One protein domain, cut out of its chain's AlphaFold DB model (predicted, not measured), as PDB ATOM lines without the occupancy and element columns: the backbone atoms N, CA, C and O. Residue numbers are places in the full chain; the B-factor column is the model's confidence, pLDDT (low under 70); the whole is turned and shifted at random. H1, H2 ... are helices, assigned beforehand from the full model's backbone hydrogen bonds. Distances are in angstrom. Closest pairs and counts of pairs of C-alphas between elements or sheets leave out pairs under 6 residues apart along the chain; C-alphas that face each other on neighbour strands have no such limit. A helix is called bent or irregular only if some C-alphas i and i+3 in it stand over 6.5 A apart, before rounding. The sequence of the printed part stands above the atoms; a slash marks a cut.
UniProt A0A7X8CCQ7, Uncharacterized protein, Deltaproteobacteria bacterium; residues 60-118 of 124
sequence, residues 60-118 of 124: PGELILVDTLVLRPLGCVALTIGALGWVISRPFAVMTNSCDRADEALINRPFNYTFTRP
ATOM      1  N   PRO A  60      92.989 114.884 -14.466       69.50
ATOM      2  CA  PRO A  60      93.587 115.644 -15.552       69.50
ATOM      3  C   PRO A  60      92.535 115.966 -16.617       69.50
ATOM      4  O   PRO A  60      91.728 115.115 -16.989       69.50
ATOM      5  N   GLY A  61      92.516 117.217 -17.094       65.94
ATOM      6  CA  GLY A  61      91.460 117.729 -17.981       65.94
ATOM      7  C   GLY A  61      91.288 116.926 -19.277       65.94
ATOM      8  O   GLY A  61      90.207 116.921 -19.863       65.94
ATOM      9  N   GLU A  62      92.319 116.182 -19.686       70.25
ATOM     10  CA  GLU A  62      92.244 115.208 -20.778       70.25
ATOM     11  C   GLU A  62      91.254 114.067 -20.493       70.25
ATOM     12  O   GLU A  62      90.500 113.691 -21.386       70.25
ATOM     13  N   LEU A  63      91.173 113.567 -19.254       68.75
ATOM     14  CA  LEU A  63      90.243 112.506 -18.863       68.75
ATOM     15  C   LEU A  63      88.800 113.001 -18.884       68.75
ATOM     16  O   LEU A  63      87.911 112.271 -19.307       68.75
ATOM     17  N   ILE A  64      88.565 114.257 -18.497       69.06
ATOM     18  CA  ILE A  64      87.239 114.883 -18.578       69.06
ATOM     19  C   ILE A  64      86.824 115.053 -20.047       69.06
ATOM     20  O   ILE A  64      85.676 114.778 -20.411       69.06
ATOM     21  N   LEU A  65      87.753 115.477 -20.912       72.62
ATOM     22  CA  LEU A  65      87.499 115.653 -22.342       72.62
ATOM     23  C   LEU A  65      87.212 114.308 -23.031       72.62
ATOM     24  O   LEU A  65      86.261 114.195 -23.801       72.62
ATOM     25  N   VAL A  66      87.995 113.274 -22.718       76.88
ATOM     26  CA  VAL A  66      87.797 111.911 -23.235       76.88
ATOM     27  C   VAL A  66      86.498 111.302 -22.702       76.88
ATOM     28  O   VAL A  66      85.741 110.718 -23.476       76.88
ATOM     29  N   ASP A  67      86.175 111.481 -21.421       71.19
ATOM     30  CA  ASP A  67      84.927 110.979 -20.839       71.19
ATOM     31  C   ASP A  67      83.695 111.618 -21.503       71.19
ATOM     32  O   ASP A  67      82.739 110.938 -21.886       71.19
ATOM     33  N   THR A  68      83.742 112.927 -21.746       74.06
ATOM     34  CA  THR A  68      82.621 113.664 -22.349       74.06
ATOM     35  C   THR A  68      82.450 113.430 -23.846       74.06
ATOM     36  O   THR A  68      81.311 113.313 -24.302       74.06
ATOM     37  N   LEU A  69      83.536 113.347 -24.619       78.62
ATOM     38  CA  LEU A  69      83.471 113.158 -26.075       78.62
ATOM     39  C   LEU A  69      83.433 111.696 -26.508       78.62
ATOM     40  O   LEU A  69      82.926 111.411 -27.591       78.62
ATOM     41  N   VAL A  70      83.972 110.778 -25.708       79.00
ATOM     42  CA  VAL A  70      84.107 109.368 -26.092       79.00
ATOM     43  C   VAL A  70      83.238 108.481 -25.212       79.00
ATOM     44  O   VAL A  70      82.362 107.796 -25.742       79.00
ATOM     45  N   LEU A  71      83.415 108.507 -23.886       77.00
ATOM     46  CA  LEU A  71      82.709 107.569 -22.999       77.00
ATOM     47  C   LEU A  71      81.203 107.855 -22.936       77.00
ATOM     48  O   LEU A  71      80.412 106.918 -23.019       77.00
ATOM     49  N   ARG A  72      80.776 109.123 -22.863       82.00
ATOM     50  CA  ARG A  72      79.346 109.485 -22.825       82.00
ATOM     51  C   ARG A  72      78.593 109.104 -24.105       82.00
ATOM     52  O   ARG A  72      77.558 108.445 -23.991       82.00
ATOM     53  N   PRO A  73      79.069 109.433 -25.322       81.25
ATOM     54  CA  PRO A  73      78.431 108.956 -26.548       81.25
ATOM     55  C   PRO A  73      78.441 107.432 -26.664       81.25
ATOM     56  O   PRO A  73      77.448 106.852 -27.103       81.25
ATOM     57  N   LEU A  74      79.516 106.769 -26.223       83.62
ATOM     58  CA  LEU A  74      79.583 105.309 -26.197       83.62
ATOM     59  C   LEU A  74      78.541 104.709 -25.239       83.62
ATOM     60  O   LEU A  74      77.861 103.747 -25.599       83.62
ATOM     61  N   GLY A  75      78.352 105.314 -24.064       80.06
ATOM     62  CA  GLY A  75      77.299 104.969 -23.108       80.06
ATOM     63  C   GLY A  75      75.896 105.149 -23.691       80.06
ATOM     64  O   GLY A  75      75.051 104.265 -23.549       80.06
ATOM     65  N   CYS A  76      75.662 106.218 -24.460       82.06
ATOM     66  CA  CYS A  76      74.410 106.410 -25.199       82.06
ATOM     67  C   CYS A  76      74.175 105.304 -26.238       82.06
ATOM     68  O   CYS A  76      73.063 104.785 -26.346       82.06
ATOM     69  N   VAL A  77      75.207 104.895 -26.981       87.75
ATOM     70  CA  VAL A  77      75.096 103.775 -27.929       87.75
ATOM     71  C   VAL A  77      74.777 102.477 -27.180       87.75
ATOM     72  O   VAL A  77      73.833 101.778 -27.551       87.75
ATOM     73  N   ALA A  78      75.476 102.191 -26.081       84.00
ATOM     74  CA  ALA A  78      75.196 101.029 -25.239       84.00
ATOM     75  C   ALA A  78      73.757 101.039 -24.694       84.00
ATOM     76  O   ALA A  78      73.081 100.011 -24.739       84.00
ATOM     77  N   LEU A  79      73.254 102.200 -24.265       86.44
ATOM     78  CA  LEU A  79      71.871 102.385 -23.820       86.44
ATOM     79  C   LEU A  79      70.873 102.078 -24.943       86.44
ATOM     80  O   LEU A  79      69.892 101.377 -24.715       86.44
ATOM     81  N   THR A  80      71.119 102.560 -26.166       88.69
ATOM     82  CA  THR A  80      70.220 102.282 -27.299       88.69
ATOM     83  C   THR A  80      70.187 100.797 -27.651       88.69
ATOM     84  O   THR A  80      69.107 100.243 -27.853       88.69
ATOM     85  N   ILE A  81      71.341 100.123 -27.648       88.00
ATOM     86  CA  ILE A  81      71.432  98.676 -27.884       88.00
ATOM     87  C   ILE A  81      70.733  97.905 -26.756       88.00
ATOM     88  O   ILE A  81      69.968  96.978 -27.032       88.00
ATOM     89  N   GLY A  82      70.935  98.314 -25.500       84.50
ATOM     90  CA  GLY A  82      70.245  97.762 -24.334       84.50
ATOM     91  C   GLY A  82      68.727  97.901 -24.449       84.50
ATOM     92  O   GLY A  82      68.007  96.914 -24.309       84.50
ATOM     93  N   ALA A  83      68.236  99.081 -24.833       84.75
ATOM     94  CA  ALA A  83      66.816  99.343 -25.051       84.75
ATOM     95  C   ALA A  83      66.230  98.502 -26.202       84.75
ATOM     96  O   ALA A  83      65.138  97.948 -26.071       84.75
ATOM     97  N   LEU A  84      66.960  98.341 -27.310       87.69
ATOM     98  CA  LEU A  84      66.579  97.457 -28.421       87.69
ATOM     99  C   LEU A  84      66.485  95.992 -27.970       87.69
ATOM    100  O   LEU A  84      65.477  95.324 -28.216       87.69
ATOM    101  N   GLY A  85      67.506  95.501 -27.262       85.44
ATOM    102  CA  GLY A  85      67.518  94.156 -26.686       85.44
ATOM    103  C   GLY A  85      66.402  93.950 -25.658       85.44
ATOM    104  O   GLY A  85      65.798  92.877 -25.595       85.44
ATOM    105  N   TRP A  86      66.058  94.989 -24.901       84.62
ATOM    106  CA  TRP A  86      64.951  94.978 -23.956       84.62
ATOM    107  C   TRP A  86      63.607  94.832 -24.673       84.62
ATOM    108  O   TRP A  86      62.843  93.927 -24.351       84.62
ATOM    109  N   VAL A  87      63.341  95.609 -25.725       86.56
ATOM    110  CA  VAL A  87      62.098  95.486 -26.516       86.56
ATOM    111  C   VAL A  87      61.906  94.064 -27.064       86.56
ATOM    112  O   VAL A  87      60.788  93.543 -27.037       86.56
ATOM    113  N   ILE A  88      62.985  93.415 -27.511       86.50
ATOM    114  CA  ILE A  88      62.945  92.046 -28.047       86.50
ATOM    115  C   ILE A  88      62.799  90.999 -26.933       86.50
ATOM    116  O   ILE A  88      62.057  90.029 -27.095       86.50
ATOM    117  N   SER A  89      63.493  91.172 -25.805       79.56
ATOM    118  CA  SER A  89      63.503  90.202 -24.698       79.56
ATOM    119  C   SER A  89      62.269  90.287 -23.799       79.56
ATOM    120  O   SER A  89      61.842  89.271 -23.253       79.56
ATOM    121  N   ARG A  90      61.626  91.453 -23.692       79.00
ATOM    122  CA  ARG A  90      60.411  91.673 -22.894       79.00
ATOM    123  C   ARG A  90      59.286  90.659 -23.094       79.00
ATOM    124  O   ARG A  90      58.786  90.177 -22.081       79.00
ATOM    125  N   PRO A  91      58.849  90.298 -24.318       77.50
ATOM    126  CA  PRO A  91      57.796  89.296 -24.474       77.50
ATOM    127  C   PRO A  91      58.163  87.946 -23.842       77.50
ATOM    128  O   PRO A  91      57.270  87.250 -23.368       77.50
ATOM    129  N   PHE A  92      59.450  87.601 -23.786       78.75
ATOM    130  CA  PHE A  92      59.943  86.396 -23.118       78.75
ATOM    131  C   PHE A  92      60.100  86.603 -21.606       78.75
ATOM    132  O   PHE A  92      59.727  85.733 -20.824       78.75
ATOM    133  N   ALA A  93      60.571  87.773 -21.172       78.00
ATOM    134  CA  ALA A  93      60.709  88.106 -19.756       78.00
ATOM    135  C   ALA A  93      59.355  88.148 -19.023       78.00
ATOM    136  O   ALA A  93      59.279  87.721 -17.873       78.00
ATOM    137  N   VAL A  94      58.285  88.587 -19.701       80.44
ATOM    138  CA  VAL A  94      56.905  88.544 -19.180       80.44
ATOM    139  C   VAL A  94      56.432  87.102 -18.993       80.44
ATOM    140  O   VAL A  94      55.785  86.801 -17.995       80.44
ATOM    141  N   MET A  95      56.779  86.190 -19.910       74.75
ATOM    142  CA  MET A  95      56.428  84.768 -19.770       74.75
ATOM    143  C   MET A  95      57.126  84.120 -18.570       74.75
ATOM    144  O   MET A  95      56.537  83.277 -17.902       74.75
ATOM    145  N   THR A  96      58.353  84.547 -18.276       77.25
ATOM    146  CA  THR A  96      59.168  84.046 -17.159       77.25
ATOM    147  C   THR A  96      58.985  84.869 -15.869       77.25
ATOM    148  O   THR A  96      59.679  84.636 -14.883       77.25
ATOM    149  N   ASN A  97      58.073  85.850 -15.858       76.94
ATOM    150  CA  ASN A  97      57.813  86.764 -14.735       76.94
ATOM    151  C   ASN A  97      59.090  87.428 -14.165       76.94
ATOM    152  O   ASN A  97      59.262  87.571 -12.958       76.94
ATOM    153  N   SER A  98      60.031  87.768 -15.047       76.44
ATOM    154  CA  SER A  98      61.369  88.271 -14.701       76.44
ATOM    155  C   SER A  98      61.666  89.607 -15.389       76.44
ATOM    156  O   SER A  98      62.803  89.877 -15.777       76.44
ATOM    157  N   CYS A  99      60.636  90.439 -15.571       77.19
ATOM    158  CA  CYS A  99      60.750  91.759 -16.194       77.19
ATOM    159  C   CYS A  99      61.764  92.650 -15.470       77.19
ATOM    160  O   CYS A  99      62.671  93.155 -16.122       77.19
ATOM    161  N   ASP A 100      61.718  92.697 -14.137       78.06
ATOM    162  CA  ASP A 100      62.605  93.537 -13.322       78.06
ATOM    163  C   ASP A 100      64.093  93.250 -13.569       78.06
ATOM    164  O   ASP A 100      64.923  94.153 -13.605       78.06
ATOM    165  N   ARG A 101      64.450  91.978 -13.799       77.62
ATOM    166  CA  ARG A 101      65.833  91.571 -14.103       77.62
ATOM    167  C   ARG A 101      66.292  92.091 -15.466       77.62
ATOM    168  O   ARG A 101      67.459  92.450 -15.613       77.62
ATOM    169  N   ALA A 102      65.397  92.082 -16.452       79.00
ATOM    170  CA  ALA A 102      65.679  92.570 -17.797       79.00
ATOM    171  C   ALA A 102      65.733  94.106 -17.828       79.00
ATOM    172  O   ALA A 102      66.634  94.659 -18.451       79.00
ATOM    173  N   ASP A 103      64.821  94.773 -17.120       81.38
ATOM    174  CA  ASP A 103      64.802  96.228 -16.927       81.38
ATOM    175  C   ASP A 103      66.087  96.732 -16.265       81.38
ATOM    176  O   ASP A 103      66.772  97.619 -16.785       81.38
ATOM    177  N   GLU A 104      66.471  96.101 -15.156       82.94
ATOM    178  CA  GLU A 104      67.654  96.489 -14.398       82.94
ATOM    179  C   GLU A 104      68.937  96.347 -15.228       82.94
ATOM    180  O   GLU A 104      69.786  97.239 -15.265       82.94
ATOM    181  N   ALA A 105      69.081  95.222 -15.933       82.50
ATOM    182  CA  ALA A 105      70.293  94.919 -16.681       82.50
ATOM    183  C   ALA A 105      70.431  95.721 -17.982       82.50
ATOM    184  O   ALA A 105      71.552  96.075 -18.347       82.50
ATOM    185  N   LEU A 106      69.327  95.965 -18.691       81.88
ATOM    186  CA  LEU A 106      69.356  96.509 -20.052       81.88
ATOM    187  C   LEU A 106      69.079  98.012 -20.114       81.88
ATOM    188  O   LEU A 106      69.431  98.636 -21.114       81.88
ATOM    189  N   ILE A 107      68.474  98.591 -19.073       82.69
ATOM    190  CA  ILE A 107      68.142 100.019 -19.019       82.69
ATOM    191  C   ILE A 107      68.823 100.691 -17.829       82.69
ATOM    192  O   ILE A 107      69.641 101.587 -18.038       82.69
ATOM    193  N   ASN A 108      68.548 100.258 -16.595       83.06
ATOM    194  CA  ASN A 108      69.004 100.999 -15.410       83.06
ATOM    195  C   ASN A 108      70.529 101.034 -15.285       83.06
ATOM    196  O   ASN A 108      71.096 102.103 -15.065       83.06
ATOM    197  N   ARG A 109      71.219  99.902 -15.452       80.69
ATOM    198  CA  ARG A 109      72.693  99.879 -15.401       80.69
ATOM    199  C   ARG A 109      73.358 100.770 -16.456       80.69
ATOM    200  O   ARG A 109      74.164 101.609 -16.060       80.69
ATOM    201  N   PRO A 110      73.046 100.653 -17.763       79.56
ATOM    202  CA  PRO A 110      73.656 101.530 -18.762       79.56
ATOM    203  C   PRO A 110      73.252 103.003 -18.588       79.56
ATOM    204  O   PRO A 110      74.068 103.889 -18.849       79.56
ATOM    205  N   PHE A 111      72.044 103.289 -18.087       81.75
ATOM    206  CA  PHE A 111      71.615 104.652 -17.768       81.75
ATOM    207  C   PHE A 111      72.444 105.262 -16.635       81.75
ATOM    208  O   PHE A 111      72.973 106.364 -16.782       81.75
ATOM    209  N   ASN A 112      72.618 104.526 -15.537       80.12
ATOM    210  CA  ASN A 112      73.412 104.992 -14.404       80.12
ATOM    211  C   ASN A 112      74.899 105.142 -14.772       80.12
ATOM    212  O   ASN A 112      75.537 106.131 -14.408       80.12
ATOM    213  N   TYR A 113      75.439 104.222 -15.575       76.38
ATOM    214  CA  TYR A 113      76.809 104.333 -16.081       76.38
ATOM    215  C   TYR A 113      77.027 105.601 -16.928       76.38
ATOM    216  O   TYR A 113      78.085 106.216 -16.858       76.38
ATOM    217  N   THR A 114      76.015 106.026 -17.692       74.69
ATOM    218  CA  THR A 114      76.136 107.154 -18.634       74.69
ATOM    219  C   THR A 114      75.812 108.515 -18.004       74.69
ATOM    220  O   THR A 114      76.479 109.505 -18.301       74.69
ATOM    221  N   PHE A 115      74.776 108.600 -17.158       75.50
ATOM    222  CA  PHE A 115      74.245 109.887 -16.679       75.50
ATOM    223  C   PHE A 115      74.569 110.207 -15.224       75.50
ATOM    224  O   PHE A 115      74.719 111.384 -14.898       75.50
ATOM    225  N   THR A 116      74.678 109.201 -14.356       70.69
ATOM    226  CA  THR A 116      74.925 109.429 -12.922       70.69
ATOM    227  C   THR A 116      76.399 109.364 -12.536       70.69
ATOM    228  O   THR A 116      76.736 109.666 -11.396       70.69
ATOM    229  N   ARG A 117      77.288 109.010 -13.474       63.78
ATOM    230  CA  ARG A 117      78.731 108.945 -13.228       63.78
ATOM    231  C   ARG A 117      79.351 110.353 -13.115       63.78
ATOM    232  O   ARG A 117      79.130 111.170 -14.020       63.78
ATOM    233  N   PRO A 118      80.109 110.654 -12.038       60.88
ATOM    234  CA  PRO A 118      80.837 111.913 -11.914       60.88
ATOM    235  C   PRO A 118      81.946 111.995 -12.970       60.88
ATOM    236  O   PRO A 118      82.643 111.023 -13.249       60.88
TER     237      PRO A 118
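AT A GLANCE: This is residues 60 to 118 of the 124 residues of an uncharacterized protein of Deltaproteobacteria bacterium (UniProt A0A7X8CCQ7). A long helical hairpin makes a thin rod: one long helix, H1, kinked near its end, with a shorter bent helix, H2, folding back along part of it after a tight turn. H2 packs on H1 between residues 71 and 93, and the earlier part of H1 extends the rod beyond H2. The printed part has 59 residues with two named helices, H1 then H2, no named strand, and the class all helix. It is loose, with a radius of gyration of the C-alphas of 14.2 A and spans of 48 by 17 by 9 A.

IN THESE COORDINATES: H1, residues 61 to 95, runs 48.1 A from C-alpha 61 at (91.460, 117.729, -17.981) to C-alpha 95 at (56.428, 84.768, -19.770). It has a kink of 49 degrees near residue 89 and is only just irregular: C-alphas 88 and 91 are 6.8 A apart. H2, residues 99 to 116, was assigned as one helix by its hydrogen bonds but is bent: C-alphas 106 and 109 are 6.6 A apart. Its arms are H2a, residues 99 to 106, and H2b, residues 109 to 116, ending at C-alpha 116 (74.925, 109.429, -12.922).

HOW THE PARTS SIT: H1 and H2a form a helical hairpin. They touch, H1 with residues 79 to 93 alone, and the closest C-alphas are those of Gly 82 and Leu 106, 4.5 A apart. They run opposite ways at a shallow tilt of 28 degrees. H2b touches H1 at residues 71 to 82 alone; the closest C-alphas, of Gly 75 and Thr 114, are 5.1 A apart. These two run opposite ways at a tilt of 36 degrees, only just steep. The arms H2a and H2b stand at a steep tilt of 59 degrees. Every O i to N i+4 pair is within hydrogen-bond range in H2a and H2b, and 26 of 31 are in H1.

THE WHOLE: The two C-alphas farthest apart, of Pro 60 and Met 95, are 48.5 A apart. The printed part has no cut, and the link from H1 to H2 is tight, with 3 residues. The mean pLDDT of the printed part is 78.7; residues 60 to 61, 63 to 64 and 117 to 118 are under 70.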